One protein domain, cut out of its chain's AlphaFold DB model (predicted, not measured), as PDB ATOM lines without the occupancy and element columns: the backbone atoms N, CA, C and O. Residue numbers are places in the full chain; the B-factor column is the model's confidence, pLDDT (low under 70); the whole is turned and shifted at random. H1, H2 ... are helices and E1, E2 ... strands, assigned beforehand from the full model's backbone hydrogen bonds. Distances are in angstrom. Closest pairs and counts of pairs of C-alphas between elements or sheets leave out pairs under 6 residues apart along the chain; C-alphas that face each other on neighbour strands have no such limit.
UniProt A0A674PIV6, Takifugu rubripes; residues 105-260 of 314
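AT A GLANCE: This is residues 105 to 260 of the 314 residues of a protein of Takifugu rubripes (UniProt A0A674PIV6). Two small sheets lie face to face as a sandwich, and one very long helix, H2, passes over the outside of the second sheet, running well beyond the sandwich at both ends. H1 folds back beside the first part of H2 to make a helical arm, while residues 249 to 260 of H2 stick out at the other end. The printed part has 156 residues, with eight named strands, E1 to E8, followed by two named helices, H1 and H2; the class is mixed, helices and strands. The sheet orders are E1, E2, E6, E5, antiparallel, and E4, E3, E7, E8, antiparallel from E3 to E8. The whole is elongated, spanning 67 by 37 by 31 A, and only just loose, close to compact, with a radius of gyration of the C-alphas of 18.3 A.

HOW THE PARTS SIT: One sheet runs E1, residues 107 to 110, E2, residues 120 to 129, E6, residues 162 to 170, and E5, residues 149 to 151. E1 and E2 form a hairpin, with N 109 and O 123 3.0 A apart, within hydrogen-bond range. E2 and E6 are antiparallel at 163 degrees, with N 124 and O 166 2.8 A apart. E5 and E6 form a hairpin, with N 150 and O 167 2.9 A apart. The other sheet runs E4, residues 143 to 145, E3, residues 135 to 140, E7, residues 177 to 183, and E8, residues 191 to 196. E3 and E7 are antiparallel, with N 137 and O 181 2.9 A apart. E7 and E8 form a hairpin, with N 180 and O 193 2.9 A apart. E4 and E3 meet only at a point. The sheets form a sandwich, two sheets face to face, the parts that face each other 9.5 A centre to centre; the closest C-alphas of E2 and E7 are those of Cys 124 and Cys 180, 6.4 A apart. H2, residues 216 to 260, is on the second sheet but only grazes it, with residues 230 to 248; its closest C-alphas to E7 are Gly 237 and Ile 177, 6.9 A apart. H1, residues 198 to 210, touches H2 with residues 216 to 230 of H2 alone, closest at the C-alphas of Cys 202 and Cys 226, 6.7 A apart. They form a helical hairpin, a shallow tilt of 17 degrees, opposite ways. Every O i to N i+4 pair is within hydrogen-bond range in H2, and 8 of 9 in H1.

IN THESE COORDINATES: E1 begins at C-alpha 107, (195.214, 210.111, 185.705). E2 measures 27.3 A and E6 26.2 A from first to last C-alpha. H1 measures 18.2 A. H2 measures 63.3 A and ends at C-alpha 260, (222.800, 190.285, 198.637).

THE WHOLE: The two C-alphas farthest apart are those of Leu 214 and Thr 260, 68.2 A. The printed part has no cut and no long link. Mean pLDDT of the printed part is 78.6; residues 198 to 245 and 247 to 260 are under 70.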
ATOM      1  N   SER A 105     200.924 209.624 180.860       89.81
ATOM      2  CA  SER A 105     200.793 210.325 182.139       89.81
ATOM      3  C   SER A 105     199.585 209.809 182.936       89.81
ATOM      4  O   SER A 105     198.469 209.871 182.411       89.81
ATOM      5  N   PRO A 106     199.780 209.314 184.175       94.12
ATOM      6  CA  PRO A 106     198.697 208.744 184.959       94.12
ATOM      7  C   PRO A 106     197.598 209.768 185.227       94.12
ATOM      8  O   PRO A 106     197.847 210.973 185.343       94.12
ATOM      9  N   VAL A 107     196.372 209.278 185.376       93.94
ATOM     10  CA  VAL A 107     195.214 210.111 185.705       93.94
ATOM     11  C   VAL A 107     194.698 209.701 187.075       93.94
ATOM     12  O   VAL A 107     194.474 208.516 187.317       93.94
ATOM     13  N   ILE A 108     194.511 210.679 187.965       94.81
ATOM     14  CA  ILE A 108     193.903 210.459 189.280       94.81
ATOM     15  C   ILE A 108     192.502 211.057 189.301       94.81
ATOM     16  O   ILE A 108     192.321 212.222 188.952       94.81
ATOM     17  N   TYR A 109     191.528 210.272 189.747       93.38
ATOM     18  CA  TYR A 109     190.142 210.697 189.930       93.38
ATOM     19  C   TYR A 109     189.484 209.927 191.080       93.38
ATOM     20  O   TYR A 109     190.036 208.948 191.582       93.38
ATOM     21  N   THR A 110     188.318 210.383 191.531       95.19
ATOM     22  CA  THR A 110     187.541 209.706 192.575       95.19
ATOM     23  C   THR A 110     186.459 208.832 191.962       95.19
ATOM     24  O   THR A 110     185.939 209.135 190.890       95.19
ATOM     25  N   LYS A 111     186.124 207.734 192.645       93.81
ATOM     26  CA  LYS A 111     185.029 206.848 192.238       93.81
ATOM     27  C   LYS A 111     183.687 207.579 192.271       93.81
ATOM     28  O   LYS A 111     182.934 207.501 191.312       93.81
ATOM     29  N   GLU A 112     183.425 208.272 193.375       93.38
ATOM     30  CA  GLU A 112     182.199 209.039 193.598       93.38
ATOM     31  C   GLU A 112     182.520 210.532 193.734       93.38
ATOM     32  O   GLU A 112     183.681 210.916 193.941       93.38
ATOM     33  N   GLU A 113     181.491 211.381 193.684       89.75
ATOM     34  CA  GLU A 113     181.624 212.793 194.054       89.75
ATOM     35  C   GLU A 113     182.153 212.938 195.490       89.75
ATOM     36  O   GLU A 113     181.802 212.183 196.401       89.75
ATOM     37  N   VAL A 114     183.044 213.907 195.705       89.75
ATOM     38  CA  VAL A 114     183.710 214.081 196.998       89.75
ATOM     39  C   VAL A 114     182.767 214.746 197.992       89.75
ATOM     40  O   VAL A 114     182.381 215.899 197.817       89.75
ATOM     41  N   GLN A 115     182.481 214.048 199.089       88.19
ATOM     42  CA  GLN A 115     181.854 214.620 200.276       88.19
ATOM     43  C   GLN A 115     182.797 214.452 201.464       88.19
ATOM     44  O   GLN A 115     183.253 213.345 201.753       88.19
ATOM     45  N   LEU A 116     183.110 215.554 202.148       89.38
ATOM     46  CA  LEU A 116     184.011 215.529 203.301       89.38
ATOM     47  C   LEU A 116     183.496 214.564 204.373       89.38
ATOM     48  O   LEU A 116     182.306 214.527 204.673       89.38
ATOM     49  N   SER A 117     184.414 213.820 204.990       90.31
ATOM     50  CA  SER A 117     184.112 212.807 206.017       90.31
ATOM     51  C   SER A 117     183.282 211.600 205.547       90.31
ATOM     52  O   SER A 117     182.924 210.768 206.377       90.31
ATOM     53  N   GLN A 118     183.015 211.452 204.244       93.88
ATOM     54  CA  GLN A 118     182.378 210.262 203.675       93.88
ATOM     55  C   GLN A 118     183.410 209.373 202.979       93.88
ATOM     56  O   GLN A 118     184.252 209.859 202.233       93.88
ATOM     57  N   GLN A 119     183.351 208.059 203.201       96.12
ATOM     58  CA  GLN A 119     184.259 207.123 202.539       96.12
ATOM     59  C   GLN A 119     184.155 207.227 201.010       96.12
ATOM     60  O   GLN A 119     183.059 207.235 200.454       96.12
ATOM     61  N   ASN A 120     185.304 207.274 200.340       95.62
ATOM     62  CA  ASN A 120     185.419 207.290 198.886       95.62
ATOM     63  C   ASN A 120     186.677 206.495 198.472       95.62
ATOM     64  O   ASN A 120     187.433 205.999 199.314       95.62
ATOM     65  N   THR A 121     186.905 206.358 197.172       96.94
ATOM     66  CA  THR A 121     188.051 205.655 196.598       96.94
ATOM     67  C   THR A 121     188.731 206.548 195.573       96.94
ATOM     68  O   THR A 121     188.100 206.975 194.606       96.94
ATOM     69  N   LEU A 122     190.024 206.807 195.764       96.88
ATOM     70  CA  LEU A 122     190.876 207.379 194.726       96.88
ATOM     71  C   LEU A 122     191.297 206.287 193.753       96.88
ATOM     72  O   LEU A 122     191.603 205.166 194.158       96.88
ATOM     73  N   ILE A 123     191.319 206.632 192.475       97.75
ATOM     74  CA  ILE A 123     191.673 205.752 191.371       97.75
ATOM     75  C   ILE A 123     192.839 206.396 190.629       97.75
ATOM     76  O   ILE A 123     192.744 207.547 190.215       97.75
ATOM     77  N   CYS A 124     193.933 205.656 190.471       97.94
ATOM     78  CA  CYS A 124     195.064 206.016 189.627       97.94
ATOM     79  C   CYS A 124     195.080 205.097 188.409       97.94
ATOM     80  O   CYS A 124     195.384 203.907 188.519       97.94
ATOM     81  N   PHE A 125     194.721 205.659 187.261       97.25
ATOM     82  CA  PHE A 125     194.665 204.967 185.985       97.25
ATOM     83  C   PHE A 125     195.985 205.151 185.232       97.25
ATOM     84  O   PHE A 125     196.379 206.280 184.925       97.25
ATOM     85  N   VAL A 126     196.660 204.039 184.942       97.81
ATOM     86  CA  VAL A 126     197.947 203.984 184.240       97.81
ATOM     87  C   VAL A 126     197.773 203.121 182.995       97.81
ATOM     88  O   VAL A 126     197.328 201.982 183.094       97.81
ATOM     89  N   THR A 127     198.112 203.638 181.815       96.69
ATOM     90  CA  THR A 127     197.899 202.926 180.544       96.69
ATOM     91  C   THR A 127     199.024 203.177 179.546       96.69
ATOM     92  O   THR A 127     199.788 204.135 179.687       96.69
ATOM     93  N   GLY A 128     199.114 202.332 178.522       95.75
ATOM     94  CA  GLY A 128     200.022 202.502 177.391       95.75
ATOM     95  C   GLY A 128     201.467 202.108 177.685       95.75
ATOM     96  O   GLY A 128     202.355 202.560 176.976       95.75
ATOM     97  N   PHE A 129     201.716 201.299 178.716       95.88
ATOM     98  CA  PHE A 129     203.069 200.887 179.098       95.88
ATOM     99  C   PHE A 129     203.404 199.459 178.673       95.88
ATOM    100  O   PHE A 129     202.522 198.621 178.479       95.88
ATOM    101  N   TYR A 130     204.698 199.185 178.562       94.00
ATOM    102  CA  TYR A 130     205.263 197.851 178.399       94.00
ATOM    103  C   TYR A 130     206.715 197.855 178.909       94.00
ATOM    104  O   TYR A 130     207.449 198.786 178.571       94.00
ATOM    105  N   PRO A 131     207.193 196.836 179.639       92.31
ATOM    106  CA  PRO A 131     206.490 195.617 180.044       92.31
ATOM    107  C   PRO A 131     205.577 195.826 181.262       92.31
ATOM    108  O   PRO A 131     205.657 196.828 181.958       92.31
ATOM    109  N   ALA A 132     204.708 194.856 181.537       92.56
ATOM    110  CA  ALA A 132     203.971 194.803 182.795       92.56
ATOM    111  C   ALA A 132     204.777 194.088 183.901       92.56
ATOM    112  O   ALA A 132     205.585 193.214 183.570       92.56
ATOM    113  N   PRO A 133     204.532 194.392 185.190       93.25
ATOM    114  CA  PRO A 133     203.613 195.414 185.712       93.25
ATOM    115  C   PRO A 133     204.262 196.808 185.869       93.25
ATOM    116  O   PRO A 133     205.481 196.963 185.811       93.25
ATOM    117  N   VAL A 134     203.441 197.832 186.129       94.69
ATOM    118  CA  VAL A 134     203.897 199.088 186.751       94.69
ATOM    119  C   VAL A 134     203.888 198.957 188.270       94.69
ATOM    120  O   VAL A 134     202.992 198.341 188.846       94.69
ATOM    121  N   ASN A 135     204.846 199.600 188.936       94.06
ATOM    122  CA  ASN A 135     204.827 199.724 190.389       94.06
ATOM    123  C   ASN A 135     204.167 201.052 190.777       94.06
ATOM    124  O   ASN A 135     204.610 202.121 190.347       94.06
ATOM    125  N   VAL A 136     203.098 200.979 191.570       96.19
ATOM    126  CA  VAL A 136     202.311 202.141 191.988       96.19
ATOM    127  C   VAL A 136     202.338 202.267 193.502       96.19
ATOM    128  O   VAL A 136     202.015 201.324 194.220       96.19
ATOM    129  N   SER A 137     202.666 203.460 193.994       95.94
ATOM    130  CA  SER A 137     202.602 203.780 195.418       95.94
ATOM    131  C   SER A 137     201.765 205.027 195.677       95.94
ATOM    132  O   SER A 137     201.728 205.960 194.869       95.94
ATOM    133  N   TRP A 138     201.087 205.038 196.822       97.25
ATOM    134  CA  TRP A 138     200.244 206.144 197.256       97.25
ATOM    135  C   TRP A 138     200.872 206.889 198.421       97.25
ATOM    136  O   TRP A 138     201.468 206.284 199.316       97.25
ATOM    137  N   THR A 139     200.666 208.206 198.459       94.94
ATOM    138  CA  THR A 139     200.991 209.016 199.637       94.94
ATOM    139  C   THR A 139     199.878 209.976 200.003       94.94
ATOM    140  O   THR A 139     199.237 210.530 199.112       94.94
ATOM    141  N   ARG A 140     199.739 210.264 201.297       94.19
ATOM    142  CA  ARG A 140     198.882 211.317 201.848       94.19
ATOM    143  C   ARG A 140     199.761 212.345 202.552       94.19
ATOM    144  O   ARG A 140     200.537 211.991 203.432       94.19
ATOM    145  N   ASN A 141     199.669 213.610 202.149       90.75
ATOM    146  CA  ASN A 141     200.444 214.722 202.712       90.75
ATOM    147  C   ASN A 141     201.966 214.461 202.731       90.75
ATOM    148  O   ASN A 141     202.680 214.905 203.624       90.75
ATOM    149  N   GLY A 142     202.461 213.727 201.726       85.38
ATOM    150  CA  GLY A 142     203.866 213.336 201.587       85.38
ATOM    151  C   GLY A 142     204.243 211.999 202.233       85.38
ATOM    152  O   GLY A 142     205.267 211.434 201.852       85.38
ATOM    153  N   GLU A 143     203.418 211.450 203.126       90.06
ATOM    154  CA  GLU A 143     203.680 210.184 203.821       90.06
ATOM    155  C   GLU A 143     203.104 208.982 203.065       90.06
ATOM    156  O   GLU A 143     202.004 209.051 202.515       90.06
ATOM    157  N   HIS A 144     203.838 207.866 203.034       92.44
ATOM    158  CA  HIS A 144     203.407 206.643 202.352       92.44
ATOM    159  C   HIS A 144     202.183 206.015 203.021       92.44
ATOM    160  O   HIS A 144     202.148 205.843 204.238       92.44
ATOM    161  N   VAL A 145     201.204 205.617 202.205       93.94
ATOM    162  CA  VAL A 145     200.004 204.906 202.656       93.94
ATOM    163  C   VAL A 145     199.867 203.581 201.915       93.94
ATOM    164  O   VAL A 145     199.930 203.529 200.690       93.94
ATOM    165  N   THR A 146     199.697 202.506 202.678       92.50
ATOM    166  CA  THR A 146     199.515 201.134 202.169       92.50
ATOM    167  C   THR A 146     198.187 200.527 202.611       92.50
ATOM    168  O   THR A 146     197.698 199.564 202.028       92.50
ATOM    169  N   GLN A 147     197.563 201.077 203.652       93.38
ATOM    170  CA  GLN A 147     196.268 200.601 204.110       93.38
ATOM    171  C   GLN A 147     195.175 201.024 203.125       93.38
ATOM    172  O   GLN A 147     195.079 202.191 202.759       93.38
ATOM    173  N   GLY A 148     194.338 200.068 202.715       91.50
ATOM    174  CA  GLY A 148     193.247 200.322 201.772       91.50
ATOM    175  C   GLY A 148     193.702 200.512 200.324       91.50
ATOM    176  O   GLY A 148     192.881 200.915 199.499       91.50
ATOM    177  N   THR A 149     194.975 200.237 200.008       95.69
ATOM    178  CA  THR A 149     195.461 200.227 198.626       95.69
ATOM    179  C   THR A 149     195.214 198.879 197.963       95.69
ATOM    180  O   THR A 149     195.455 197.838 198.575       95.69
ATOM    181  N   SER A 150     194.817 198.893 196.696       93.12
ATOM    182  CA  SER A 150     194.787 197.708 195.839       93.12
ATOM    183  C   SER A 150     195.244 198.052 194.425       93.12
ATOM    184  O   SER A 150     195.240 199.215 194.016       93.12
ATOM    185  N   ILE A 151     195.673 197.047 193.673       93.62
ATOM    186  CA  ILE A 151     196.018 197.159 192.257       93.62
ATOM    187  C   ILE A 151     195.574 195.872 191.567       93.62
ATOM    188  O   ILE A 151     195.660 194.804 192.166       93.62
ATOM    189  N   ASN A 152     195.038 195.989 190.358       91.75
ATOM    190  CA  ASN A 152     194.587 194.841 189.572       91.75
ATOM    191  C   ASN A 152     195.725 194.220 188.752       91.75
ATOM    192  O   ASN A 152     196.759 194.859 188.499       91.75
ATOM    193  N   VAL A 153     195.454 193.019 188.236       92.25
ATOM    194  CA  VAL A 153     196.307 192.338 187.258       92.25
ATOM    195  C   VAL A 153     196.392 193.172 185.966       92.25
ATOM    196  O   VAL A 153     195.366 193.689 185.514       92.25
ATOM    197  N   PRO A 154     197.580 193.348 185.352       92.62
ATOM    198  CA  PRO A 154     197.734 194.153 184.142       92.62
ATOM    199  C   PRO A 154     196.853 193.688 182.978       92.62
ATOM    200  O   PRO A 154     196.997 192.569 182.498       92.62
ATOM    201  N   TYR A 155     196.000 194.574 182.460       90.44
ATOM    202  CA  TYR A 155     195.131 194.290 181.315       90.44
ATOM    203  C   TYR A 155     195.823 194.614 179.990       90.44
ATOM    204  O   TYR A 155     196.308 195.736 179.838       90.44
ATOM    205  N   PRO A 156     195.843 193.698 179.006       89.81
ATOM    206  CA  PRO A 156     196.399 193.979 177.693       89.81
ATOM    207  C   PRO A 156     195.458 194.878 176.882       89.81
ATOM    208  O   PRO A 156     194.263 194.604 176.733       89.81
ATOM    209  N   ASN A 157     196.026 195.927 176.303       90.19
ATOM    210  CA  ASN A 157     195.385 196.778 175.312       90.19
ATOM    211  C   ASN A 157     195.467 196.122 173.921       90.19
ATOM    212  O   ASN A 157     196.239 195.186 173.695       90.19
ATOM    213  N   LYS A 158     194.687 196.618 172.952       85.31
ATOM    214  CA  LYS A 158     194.670 196.062 171.583       85.31
ATOM    215  C   LYS A 158     196.015 196.227 170.870       85.31
ATOM    216  O   LYS A 158     196.344 195.443 169.986       85.31
ATOM    217  N   GLU A 159     196.777 197.233 171.271       88.06
ATOM    218  CA  GLU A 159     198.058 197.639 170.705       88.06
ATOM    219  C   GLU A 159     199.247 196.862 171.305       88.06
ATOM    220  O   GLU A 159     200.385 197.124 170.935       88.06
ATOM    221  N   GLY A 160     199.009 195.929 172.238       86.00
ATOM    222  CA  GLY A 160     200.056 195.131 172.894       86.00
ATOM    223  C   GLY A 160     200.702 195.783 174.124       86.00
ATOM    224  O   GLY A 160     201.546 195.168 174.769       86.00
ATOM    225  N   THR A 161     200.290 197.002 174.481       94.31
ATOM    226  CA  THR A 161     200.628 197.648 175.763       94.31
ATOM    227  C   THR A 161     199.677 197.200 176.875       94.31
ATOM    228  O   THR A 161     198.723 196.466 176.621       94.31
ATOM    229  N   PHE A 162     199.904 197.654 178.107       94.19
ATOM    230  CA  PHE A 162     199.100 197.289 179.269       94.19
ATOM    231  C   PHE A 162     198.428 198.487 179.948       94.19
ATOM    232  O   PHE A 162     198.825 199.646 179.783       94.19
ATOM    233  N   THR A 163     197.394 198.176 180.729       94.81
ATOM    234  CA  THR A 163     196.669 199.089 181.612       94.81
ATOM    235  C   THR A 163     196.591 198.505 183.022       94.81
ATOM    236  O   THR A 163     196.243 197.339 183.204       94.81
ATOM    237  N   GLN A 164     196.871 199.328 184.032       95.19
ATOM    238  CA  GLN A 164     196.690 199.007 185.447       95.19
ATOM    239  C   GLN A 164     196.028 200.164 186.192       95.19
ATOM    240  O   GLN A 164     196.237 201.341 185.898       95.19
ATOM    241  N   ILE A 165     195.212 199.803 187.174       96.19
ATOM    242  CA  ILE A 165     194.379 200.697 187.962       96.19
ATOM    243  C   ILE A 165     194.668 200.437 189.438       96.19
ATOM    244  O   ILE A 165     194.197 199.464 190.035       96.19
ATOM    245  N   SER A 166     195.418 201.345 190.055       97.56
ATOM    246  CA  SER A 166     195.588 201.324 191.505       97.56
ATOM    247  C   SER A 166     194.458 202.097 192.179       97.56
ATOM    248  O   SER A 166     194.015 203.133 191.682       97.56
ATOM    249  N   ARG A 167     193.977 201.599 193.315       97.31
ATOM    250  CA  ARG A 167     192.899 202.193 194.105       97.31
ATOM    251  C   ARG A 167     193.380 202.451 195.524       97.31
ATOM    252  O   ARG A 167     194.164 201.669 196.052       97.31
ATOM    253  N   LEU A 168     192.873 203.512 196.143       97.88
ATOM    254  CA  LEU A 168     193.087 203.840 197.551       97.88
ATOM    255  C   LEU A 168     191.745 204.188 198.196       97.88
ATOM    256  O   LEU A 168     191.141 205.211 197.869       97.88
ATOM    257  N   ALA A 169     191.285 203.352 199.126       97.38
ATOM    258  CA  ALA A 169     190.160 203.690 199.992       97.38
ATOM    259  C   ALA A 169     190.576 204.803 200.965       97.38
ATOM    260  O   ALA A 169     191.587 204.683 201.660       97.38
ATOM    261  N   PHE A 170     189.801 205.883 201.028       94.75
ATOM    262  CA  PHE A 170     190.117 207.035 201.868       94.75
ATOM    263  C   PHE A 170     188.855 207.728 202.388       94.75
ATOM    264  O   PHE A 170     187.745 207.507 201.905       94.75
ATOM    265  N   VAL A 171     189.042 208.579 203.394       94.69
ATOM    266  CA  VAL A 171     188.016 209.505 203.879       94.69
ATOM    267  C   VAL A 171     188.558 210.918 203.639       94.69
ATOM    268  O   VAL A 171     189.536 211.291 204.289       94.69
ATOM    269  N   PRO A 172     187.990 211.690 202.695       90.88
ATOM    270  CA  PRO A 172     188.481 213.008 202.327       90.88
ATOM    271  C   PRO A 172     188.347 213.967 203.512       90.88
ATOM    272  O   PRO A 172     187.265 214.131 204.086       90.88
ATOM    273  N   GLN A 173     189.452 214.626 203.851       89.81
ATOM    274  CA  GLN A 173     189.480 215.744 204.784       89.81
ATOM    275  C   GLN A 173     189.962 217.003 204.073       89.81
ATOM    276  O   GLN A 173     190.732 216.953 203.110       89.81
ATOM    277  N   GLN A 174     189.496 218.154 204.551       84.38
ATOM    278  CA  GLN A 174     189.856 219.427 203.952       84.38
ATOM    279  C   GLN A 174     191.369 219.660 204.056       84.38
ATOM    280  O   GLN A 174     191.945 219.621 205.140       84.38
ATOM    281  N   GLY A 175     191.998 219.942 202.916       83.44
ATOM    282  CA  GLY A 175     193.430 220.221 202.833       83.44
ATOM    283  C   GLY A 175     194.335 219.000 202.683       83.44
ATOM    284  O   GLY A 175     195.539 219.200 202.541       83.44
ATOM    285  N   ASP A 176     193.785 217.784 202.650       88.75
ATOM    286  CA  ASP A 176     194.562 216.607 202.266       88.75
ATOM    287  C   ASP A 176     195.034 216.696 200.810       88.75
ATOM    288  O   ASP A 176     194.286 217.088 199.908       88.75
ATOM    289  N   ILE A 177     196.268 216.252 200.587       90.62
ATOM    290  CA  ILE A 177     196.862 216.090 199.264       90.62
ATOM    291  C   ILE A 177     197.283 214.637 199.118       90.62
ATOM    292  O   ILE A 177     198.126 214.137 199.869       90.62
ATOM    293  N   TYR A 178     196.719 213.967 198.124       93.88
ATOM    294  CA  TYR A 178     197.077 212.602 197.775       93.88
ATOM    295  C   TYR A 178     197.994 212.606 196.558       93.88
ATOM    296  O   TYR A 178     197.901 213.488 195.705       93.88
ATOM    297  N   SER A 179     198.890 211.626 196.460       93.88
ATOM    298  CA  SER A 179     199.669 211.418 195.242       93.88
ATOM    299  C   SER A 179     199.744 209.947 194.858       93.88
ATOM    300  O   SER A 179     199.877 209.097 195.738       93.88
ATOM    301  N   CYS A 180     199.648 209.682 193.556       95.81
ATOM    302  CA  CYS A 180     199.961 208.403 192.930       95.81
ATOM    303  C   CYS A 180     201.334 208.532 192.272       95.81
ATOM    304  O   CYS A 180     201.541 209.433 191.450       95.81
ATOM    305  N   ARG A 181     202.264 207.651 192.637       94.75
ATOM    306  CA  ARG A 181     203.622 207.614 192.088       94.75
ATOM    307  C   ARG A 181     203.812 206.324 191.318       94.75
ATOM    308  O   ARG A 181     203.627 205.247 191.882       94.75
ATOM    309  N   VAL A 182     204.180 206.454 190.051       96.44
ATOM    310  CA  VAL A 182     204.335 205.344 189.114       96.44
ATOM    311  C   VAL A 182     205.806 205.180 188.762       96.44
ATOM    312  O   VAL A 182     206.458 206.122 188.308       96.44
ATOM    313  N   GLN A 183     206.313 203.968 188.960       95.38
ATOM    314  CA  GLN A 183     207.646 203.545 188.557       95.38
ATOM    315  C   GLN A 183     207.533 202.470 187.475       95.38
ATOM    316  O   GLN A 183     206.726 201.543 187.573       95.38
ATOM    317  N   HIS A 184     208.351 202.610 186.435       94.56
ATOM    318  CA  HIS A 184     208.356 201.710 185.292       94.56
ATOM    319  C   HIS A 184     209.726 201.763 184.587       94.56
ATOM    320  O   HIS A 184     210.284 202.857 184.492       94.56
ATOM    321  N   PRO A 185     210.268 200.648 184.050       92.50
ATOM    322  CA  PRO A 185     211.604 200.619 183.433       92.50
ATOM    323  C   PRO A 185     211.813 201.606 182.277       92.50
ATOM    324  O   PRO A 185     212.927 202.059 182.041       92.50
ATOM    325  N   ALA A 186     210.742 201.959 181.561       93.81
ATOM    326  CA  ALA A 186     210.789 202.933 180.467       93.81
ATOM    327  C   ALA A 186     210.798 204.406 180.933       93.81
ATOM    328  O   ALA A 186     210.847 205.310 180.098       93.81
ATOM    329  N   LEU A 187     210.687 204.670 182.240       93.69
ATOM    330  CA  LEU A 187     210.731 206.015 182.812       93.69
ATOM    331  C   LEU A 187     212.116 206.288 183.411       93.69
ATOM    332  O   LEU A 187     212.688 205.449 184.100       93.69
ATOM    333  N   SER A 188     212.640 207.499 183.212       88.44
ATOM    334  CA  SER A 188     213.905 207.946 183.819       88.44
ATOM    335  C   SER A 188     213.785 208.318 185.306       88.44
ATOM    336  O   SER A 188     214.782 208.645 185.946       88.44
ATOM    337  N   GLY A 189     212.570 208.282 185.858       87.56
ATOM    338  CA  GLY A 189     212.246 208.584 187.248       87.56
ATOM    339  C   GLY A 189     210.784 208.254 187.557       87.56
ATOM    340  O   GLY A 189     210.094 207.647 186.742       87.56
ATOM    341  N   LEU A 190     210.304 208.664 188.730       88.56
ATOM    342  CA  LEU A 190     208.908 208.472 189.137       88.56
ATOM    343  C   LEU A 190     207.984 209.481 188.439       88.56
ATOM    344  O   LEU A 190     208.191 210.692 188.559       88.56
ATOM    345  N   ASP A 191     206.927 209.006 187.775       89.88
ATOM    346  CA  ASP A 191     205.822 209.875 187.345       89.88
ATOM    347  C   ASP A 191     204.858 210.039 188.523       89.88
ATOM    348  O   ASP A 191     204.225 209.084 188.973       89.88
ATOM    349  N   THR A 192     204.798 211.252 189.071       91.25
ATOM    350  CA  THR A 192     203.973 211.571 190.237       91.25
ATOM    351  C   THR A 192     202.818 212.465 189.836       91.25
ATOM    352  O   THR A 192     203.006 213.577 189.333       91.25
ATOM    353  N   ARG A 193     201.608 212.012 190.153       91.00
ATOM    354  CA  ARG A 193     200.373 212.774 189.990       91.00
ATOM    355  C   ARG A 193     199.794 213.069 191.354       91.00
ATOM    356  O   ARG A 193     199.848 212.230 192.245       91.00
ATOM    357  N   MET A 194     199.282 214.277 191.525       89.88
ATOM    358  CA  MET A 194     198.687 214.717 192.781       89.88
ATOM    359  C   MET A 194     197.203 214.957 192.587       89.88
ATOM    360  O   MET A 194     196.757 215.258 191.483       89.88
ATOM    361  N   TRP A 195     196.472 214.837 193.681       90.56
ATOM    362  CA  TRP A 195     195.049 215.090 193.741       90.56
ATOM    363  C   TRP A 195     194.707 215.783 195.056       90.56
ATOM    364  O   TRP A 195     195.214 215.405 196.119       90.56
ATOM    365  N   SER A 196     193.836 216.785 194.983       85.81
ATOM    366  CA  SER A 196     193.272 217.462 196.144       85.81
ATOM    367  C   SER A 196     191.788 217.761 195.932       85.81
ATOM    368  O   SER A 196     191.325 217.926 194.805       85.81
ATOM    369  N   GLU A 197     191.035 217.894 197.024       74.50
ATOM    370  CA  GLU A 197     189.616 218.281 196.970       74.50
ATOM    371  C   GLU A 197     189.406 219.650 196.289       74.50
ATOM    372  O   GLU A 197     188.405 219.873 195.606       74.50
ATOM    373  N   ARG A 198     190.400 220.541 196.358       62.34
ATOM    374  CA  ARG A 198     190.321 221.897 195.797       62.34
ATOM    375  C   ARG A 198     190.384 221.962 194.273       62.34
ATOM    376  O   ARG A 198     189.919 222.955 193.711       62.34
ATOM    377  N   ASP A 199     190.874 220.920 193.607       55.09
ATOM    378  CA  ASP A 199     190.846 220.836 192.142       55.09
ATOM    379  C   ASP A 199     189.397 220.755 191.611       55.09
ATOM    380  O   ASP A 199     189.097 221.258 190.527       55.09
ATOM    381  N   TYR A 200     188.457 220.237 192.416       49.09
ATOM    382  CA  TYR A 200     187.021 220.203 192.104       49.09
ATOM    383  C   TYR A 200     186.324 221.556 192.320       49.09
ATOM    384  O   TYR A 200     185.559 222.014 191.464       49.09
ATOM    385  N   TYR A 201     186.600 222.232 193.442       48.41
ATOM    386  CA  TYR A 201     185.951 223.510 193.773       48.41
ATOM    387  C   TYR A 201     186.359 224.644 192.831       48.41
ATOM    388  O   TYR A 201     185.533 225.507 192.525       48.41
ATOM    389  N   CYS A 202     187.597 224.629 192.325       48.00
ATOM    390  CA  CYS A 202     188.090 225.658 191.411       48.00
ATOM    391  C   CYS A 202     187.378 225.587 190.032       48.00
ATOM    392  O   CYS A 202     187.031 226.627 189.473       48.00
ATOM    393  N   CYS A 203     187.051 224.387 189.526       47.75
ATOM    394  CA  CYS A 203     186.277 224.204 188.284       47.75
ATOM    395  C   CYS A 203     184.776 224.501 188.451       47.75
ATOM    396  O   CYS A 203     184.170 225.149 187.593       47.75
ATOM    397  N   TYR A 204     184.167 224.072 189.561       48.38
ATOM    398  CA  TYR A 204     182.730 224.257 189.796       48.38
ATOM    399  C   TYR A 204     182.349 225.733 190.001       48.38
ATOM    400  O   TYR A 204     181.399 226.229 189.385       48.38
ATOM    401  N   TYR A 205     183.126 226.478 190.800       47.12
ATOM    402  CA  TYR A 205     182.906 227.917 190.987       47.12
ATOM    403  C   TYR A 205     183.151 228.714 189.695       47.12
ATOM    404  O   TYR A 205     182.430 229.676 189.427       47.12
ATOM    405  N   TYR A 206     184.108 228.301 188.858       51.22
ATOM    406  CA  TYR A 206     184.370 228.946 187.571       51.22
ATOM    407  C   TYR A 206     183.167 228.841 186.619       51.22
ATOM    408  O   TYR A 206     182.708 229.857 186.098       51.22
ATOM    409  N   CYS A 207     182.576 227.652 186.456       48.56
ATOM    410  CA  CYS A 207     181.397 227.475 185.599       48.56
ATOM    411  C   CYS A 207     180.152 228.217 186.116       48.56
ATOM    412  O   CYS A 207     179.432 228.827 185.324       48.56
ATOM    413  N   TYR A 208     179.901 228.208 187.431       51.94
ATOM    414  CA  TYR A 208     178.698 228.827 188.002       51.94
ATOM    415  C   TYR A 208     178.710 230.364 187.909       51.94
ATOM    416  O   TYR A 208     177.696 230.981 187.570       51.94
ATOM    417  N   TYR A 209     179.857 231.000 188.168       51.62
ATOM    418  CA  TYR A 209     179.966 232.464 188.180       51.62
ATOM    419  C   TYR A 209     180.280 233.076 186.809       51.62
ATOM    420  O   TYR A 209     179.911 234.229 186.570       51.62
ATOM    421  N   CYS A 210     180.860 232.309 185.879       50.44
ATOM    422  CA  CYS A 210     181.057 232.757 184.499       50.44
ATOM    423  C   CYS A 210     179.729 232.853 183.716       50.44
ATOM    424  O   CYS A 210     179.625 233.649 182.788       50.44
ATOM    425  N   TYR A 211     178.684 232.120 184.129       48.47
ATOM    426  CA  TYR A 211     177.341 232.212 183.536       48.47
ATOM    427  C   TYR A 211     176.525 233.423 184.038       48.47
ATOM    428  O   TYR A 211     175.547 233.811 183.401       48.47
ATOM    429  N   ARG A 212     176.888 234.033 185.182       58.00
ATOM    430  CA  ARG A 212     176.017 235.002 185.883       58.00
ATOM    431  C   ARG A 212     176.564 236.413 186.103       58.00
ATOM    432  O   ARG A 212     175.808 237.228 186.628       58.00
ATOM    433  N   SER A 213     177.798 236.768 185.731       54.22
ATOM    434  CA  SER A 213     178.280 238.136 186.008       54.22
ATOM    435  C   SER A 213     179.123 238.796 184.911       54.22
ATOM    436  O   SER A 213     180.046 238.208 184.363       54.22
ATOM    437  N   LEU A 214     178.841 240.084 184.685       56.06
ATOM    438  CA  LEU A 214     179.652 241.064 183.944       56.06
ATOM    439  C   LEU A 214     180.928 241.502 184.712       56.06
ATOM    440  O   LEU A 214     181.602 242.444 184.303       56.06
ATOM    441  N   LEU A 215     181.279 240.846 185.828       57.31
ATOM    442  CA  LEU A 215     182.424 241.179 186.689       57.31
ATOM    443  C   LEU A 215     183.599 240.219 186.436       57.31
ATOM    444  O   LEU A 215     184.008 239.454 187.314       57.31
ATOM    445  N   SER A 216     184.167 240.268 185.227       63.44
ATOM    446  CA  SER A 216     185.270 239.382 184.815       63.44
ATOM    447  C   SER A 216     186.515 239.513 185.700       63.44
ATOM    448  O   SER A 216     187.172 238.519 185.982       63.44
ATOM    449  N   LEU A 217     186.814 240.712 186.213       60.75
ATOM    450  CA  LEU A 217     188.019 240.966 187.011       60.75
ATOM    451  C   LEU A 217     187.978 240.317 188.397       60.75
ATOM    452  O   LEU A 217     188.999 239.819 188.863       60.75
ATOM    453  N   ILE A 218     186.808 240.274 189.040       64.50
ATOM    454  CA  ILE A 218     186.652 239.618 190.344       64.50
ATOM    455  C   ILE A 218     186.742 238.101 190.157       64.50
ATOM    456  O   ILE A 218     187.462 237.436 190.897       64.50
ATOM    457  N   CYS A 219     186.098 237.561 189.118       58.59
ATOM    458  CA  CYS A 219     186.187 236.140 188.786       58.59
ATOM    459  C   CYS A 219     187.632 235.722 188.445       58.59
ATOM    460  O   CYS A 219     188.108 234.704 188.942       58.59
ATOM    461  N   CYS A 220     188.362 236.543 187.680       63.94
ATOM    462  CA  CYS A 220     189.778 236.329 187.374       63.94
ATOM    463  C   CYS A 220     190.679 236.441 188.611       63.94
ATOM    464  O   CYS A 220     191.613 235.657 188.738       63.94
ATOM    465  N   TYR A 221     190.411 237.372 189.534       65.38
ATOM    466  CA  TYR A 221     191.185 237.506 190.772       65.38
ATOM    467  C   TYR A 221     191.001 236.290 191.686       65.38
ATOM    468  O   TYR A 221     191.985 235.716 192.144       65.38
ATOM    469  N   TYR A 222     189.760 235.831 191.891       58.91
ATOM    470  CA  TYR A 222     189.499 234.610 192.661       58.91
ATOM    471  C   TYR A 222     190.087 233.364 191.987       58.91
ATOM    472  O   TYR A 222     190.664 232.527 192.680       58.91
ATOM    473  N   TYR A 223     190.022 233.264 190.654       60.56
ATOM    474  CA  TYR A 223     190.680 232.196 189.896       60.56
ATOM    475  C   TYR A 223     192.203 232.223 190.076       60.56
ATOM    476  O   TYR A 223     192.802 231.201 190.394       60.56
ATOM    477  N   TYR A 224     192.827 233.397 189.957       62.47
ATOM    478  CA  TYR A 224     194.267 233.571 190.131       62.47
ATOM    479  C   TYR A 224     194.719 233.255 191.567       62.47
ATOM    480  O   TYR A 224     195.708 232.555 191.763       62.47
ATOM    481  N   CYS A 225     193.966 233.692 192.582       60.53
ATOM    482  CA  CYS A 225     194.242 233.375 193.986       60.53
ATOM    483  C   CYS A 225     194.024 231.892 194.329       60.53
ATOM    484  O   CYS A 225     194.756 231.356 195.164       60.53
ATOM    485  N   CYS A 226     193.036 231.236 193.711       58.09
ATOM    486  CA  CYS A 226     192.825 229.793 193.829       58.09
ATOM    487  C   CYS A 226     194.018 229.061 193.199       58.09
ATOM    488  O   CYS A 226     194.734 228.366 193.910       58.09
ATOM    489  N   TYR A 227     194.319 229.345 191.928       59.91
ATOM    490  CA  TYR A 227     195.431 228.753 191.180       59.91
ATOM    491  C   TYR A 227     196.780 228.887 191.900       59.91
ATOM    492  O   TYR A 227     197.476 227.892 192.085       59.91
ATOM    493  N   LEU A 228     197.130 230.087 192.385       58.31
ATOM    494  CA  LEU A 228     198.391 230.315 193.102       58.31
ATOM    495  C   LEU A 228     198.490 229.541 194.424       58.31
ATOM    496  O   LEU A 228     199.570 229.072 194.784       58.31
ATOM    497  N   ASN A 229     197.390 229.408 195.171       55.56
ATOM    498  CA  ASN A 229     197.397 228.626 196.407       55.56
ATOM    499  C   ASN A 229     197.484 227.124 196.125       55.56
ATOM    500  O   ASN A 229     198.208 226.425 196.839       55.56
ATOM    501  N   THR A 230     196.796 226.632 195.091       55.44
ATOM    502  CA  THR A 230     196.894 225.232 194.665       55.44
ATOM    503  C   THR A 230     198.307 224.911 194.203       55.44
ATOM    504  O   THR A 230     198.850 223.896 194.620       55.44
ATOM    505  N   ASP A 231     198.952 225.791 193.432       57.19
ATOM    506  CA  ASP A 231     200.309 225.543 192.936       57.19
ATOM    507  C   ASP A 231     201.348 225.550 194.069       57.19
ATOM    508  O   ASP A 231     202.216 224.681 194.126       57.19
ATOM    509  N   ARG A 232     201.188 226.428 195.071       59.28
ATOM    510  CA  ARG A 232     202.034 226.430 196.278       59.28
ATOM    511  C   ARG A 232     201.872 225.153 197.115       59.28
ATOM    512  O   ARG A 232     202.852 224.637 197.662       59.28
ATOM    513  N   GLN A 233     200.648 224.641 197.236       53.84
ATOM    514  CA  GLN A 233     200.365 223.380 197.931       53.84
ATOM    515  C   GLN A 233     200.838 222.155 197.140       53.84
ATOM    516  O   GLN A 233     201.409 221.224 197.704       53.84
ATOM    517  N   ALA A 234     200.685 222.193 195.819       56.69
ATOM    518  CA  ALA A 234     201.220 221.212 194.890       56.69
ATOM    519  C   ALA A 234     202.757 221.196 194.918       56.69
ATOM    520  O   ALA A 234     203.357 220.128 194.905       56.69
ATOM    521  N   GLU A 235     203.431 222.344 195.013       62.16
ATOM    522  CA  GLU A 235     204.886 222.412 195.198       62.16
ATOM    523  C   GLU A 235     205.335 221.821 196.529       62.16
ATOM    524  O   GLU A 235     206.292 221.048 196.554       62.16
ATOM    525  N   THR A 236     204.626 222.114 197.620       59.97
ATOM    526  CA  THR A 236     204.930 221.501 198.922       59.97
ATOM    527  C   THR A 236     204.693 219.991 198.899       59.97
ATOM    528  O   THR A 236     205.541 219.246 199.385       59.97
ATOM    529  N   GLY A 237     203.625 219.521 198.246       58.69
ATOM    530  CA  GLY A 237     203.368 218.100 197.995       58.69
ATOM    531  C   GLY A 237     204.441 217.437 197.123       58.69
ATOM    532  O   GLY A 237     204.959 216.384 197.490       58.69
ATOM    533  N   ARG A 238     204.859 218.073 196.019       61.91
ATOM    534  CA  ARG A 238     205.972 217.616 195.159       61.91
ATOM    535  C   ARG A 238     207.278 217.542 195.936       61.91
ATOM    536  O   ARG A 238     208.049 216.606 195.751       61.91
ATOM    537  N   GLN A 239     207.556 218.523 196.788       62.69
ATOM    538  CA  GLN A 239     208.785 218.578 197.572       62.69
ATOM    539  C   GLN A 239     208.798 217.510 198.670       62.69
ATOM    540  O   GLN A 239     209.798 216.804 198.806       62.69
ATOM    541  N   ALA A 240     207.680 217.334 199.380       58.50
ATOM    542  CA  ALA A 240     207.493 216.245 200.333       58.50
ATOM    543  C   ALA A 240     207.596 214.878 199.638       58.50
ATOM    544  O   ALA A 240     208.264 213.979 200.144       58.50
ATOM    545  N   GLY A 241     207.031 214.746 198.432       60.53
ATOM    546  CA  GLY A 241     207.095 213.514 197.659       60.53
ATOM    547  C   GLY A 241     208.498 213.151 197.197       60.53
ATOM    548  O   GLY A 241     208.969 212.065 197.513       60.53
ATOM    549  N   ARG A 242     209.237 214.105 196.615       66.94
ATOM    550  CA  ARG A 242     210.662 213.923 196.286       66.94
ATOM    551  C   ARG A 242     211.498 213.525 197.505       66.94
ATOM    552  O   ARG A 242     212.500 212.828 197.365       66.94
ATOM    553  N   GLN A 243     211.154 214.024 198.691       65.19
ATOM    554  CA  GLN A 243     211.868 213.683 199.919       65.19
ATOM    555  C   GLN A 243     211.539 212.264 200.396       65.19
ATOM    556  O   GLN A 243     212.461 211.547 200.786       65.19
ATOM    557  N   ALA A 244     210.271 211.857 200.319       60.03
ATOM    558  CA  ALA A 244     209.832 210.497 200.612       60.03
ATOM    559  C   ALA A 244     210.428 209.476 199.622       60.03
ATOM    560  O   ALA A 244     210.979 208.474 200.066       60.03
ATOM    561  N   ASP A 245     210.456 209.779 198.319       63.22
ATOM    562  CA  ASP A 245     211.070 208.923 197.288       63.22
ATOM    563  C   ASP A 245     212.557 208.678 197.573       63.22
ATOM    564  O   ASP A 245     213.007 207.541 197.662       63.22
ATOM    565  N   ARG A 246     213.319 209.744 197.863       70.44
ATOM    566  CA  ARG A 246     214.736 209.616 198.256       70.44
ATOM    567  C   ARG A 246     214.941 208.780 199.517       70.44
ATOM    568  O   ARG A 246     216.029 208.242 199.716       70.44
ATOM    569  N   GLN A 247     213.971 208.756 200.427       64.62
ATOM    570  CA  GLN A 247     214.050 207.933 201.630       64.62
ATOM    571  C   GLN A 247     213.714 206.472 201.327       64.62
ATOM    572  O   GLN A 247     214.424 205.601 201.831       64.62
ATOM    573  N   ALA A 248     212.703 206.218 200.493       58.81
ATOM    574  CA  ALA A 248     212.320 204.885 200.043       58.81
ATOM    575  C   ALA A 248     213.444 204.220 199.235       58.81
ATOM    576  O   ALA A 248     213.885 203.141 199.620       58.81
ATOM    577  N   ASP A 249     214.005 204.900 198.227       65.81
ATOM    578  CA  ASP A 249     215.128 204.385 197.425       65.81
ATOM    579  C   ASP A 249     216.318 204.001 198.316       65.81
ATOM    580  O   ASP A 249     216.834 202.889 198.251       65.81
ATOM    581  N   ARG A 250     216.690 204.872 199.267       66.62
ATOM    582  CA  ARG A 250     217.767 204.581 200.233       66.62
ATOM    583  C   ARG A 250     217.474 203.391 201.142       66.62
ATOM    584  O   ARG A 250     218.416 202.773 201.643       66.62
ATOM    585  N   GLN A 251     216.209 203.129 201.462       59.12
ATOM    586  CA  GLN A 251     215.830 201.975 202.273       59.12
ATOM    587  C   GLN A 251     215.861 200.693 201.445       59.12
ATOM    588  O   GLN A 251     216.411 199.703 201.929       59.12
ATOM    589  N   THR A 252     215.344 200.733 200.217       53.91
ATOM    590  CA  THR A 252     215.375 199.616 199.269       53.91
ATOM    591  C   THR A 252     216.812 199.222 198.946       53.91
ATOM    592  O   THR A 252     217.168 198.069 199.167       53.91
ATOM    593  N   ASP A 253     217.676 200.171 198.569       62.62
ATOM    594  CA  ASP A 253     219.096 199.908 198.289       62.62
ATOM    595  C   ASP A 253     219.788 199.249 199.487       62.62
ATOM    596  O   ASP A 253     220.417 198.200 199.365       62.62
ATOM    597  N   ARG A 254     219.585 199.787 200.699       58.88
ATOM    598  CA  ARG A 254     220.155 199.198 201.923       58.88
ATOM    599  C   ARG A 254     219.636 197.797 202.226       58.88
ATOM    600  O   ARG A 254     220.365 197.013 202.835       58.88
ATOM    601  N   GLN A 255     218.380 197.493 201.913       57.16
ATOM    602  CA  GLN A 255     217.827 196.157 202.126       57.16
ATOM    603  C   GLN A 255     218.343 195.170 201.079       57.16
ATOM    604  O   GLN A 255     218.741 194.067 201.461       57.16
ATOM    605  N   THR A 256     218.402 195.580 199.812       48.44
ATOM    606  CA  THR A 256     218.938 194.792 198.697       48.44
ATOM    607  C   THR A 256     220.413 194.475 198.910       48.44
ATOM    608  O   THR A 256     220.783 193.303 198.859       48.44
ATOM    609  N   ASP A 257     221.241 195.461 199.267       57.84
ATOM    610  CA  ASP A 257     222.661 195.251 199.580       57.84
ATOM    611  C   ASP A 257     222.820 194.276 200.749       57.84
ATOM    612  O   ASP A 257     223.550 193.287 200.676       57.84
ATOM    613  N   ARG A 258     222.051 194.478 201.825       55.62
ATOM    614  CA  ARG A 258     222.132 193.630 203.020       55.62
ATOM    615  C   ARG A 258     221.635 192.207 202.774       55.62
ATOM    616  O   ARG A 258     222.121 191.284 203.431       55.62
ATOM    617  N   GLN A 259     220.660 192.002 201.890       58.91
ATOM    618  CA  GLN A 259     220.225 190.666 201.480       58.91
ATOM    619  C   GLN A 259     221.242 190.007 200.550       58.91
ATOM    620  O   GLN A 259     221.563 188.839 200.770       58.91
ATOM    621  N   THR A 260     221.785 190.756 199.588       51.44
ATOM    622  CA  THR A 260     222.800 190.285 198.637       51.44
ATOM    623  C   THR A 260     224.061 189.849 199.374       51.44
ATOM    624  O   THR A 260     224.482 188.704 199.223       51.44
TER     625      THR A 260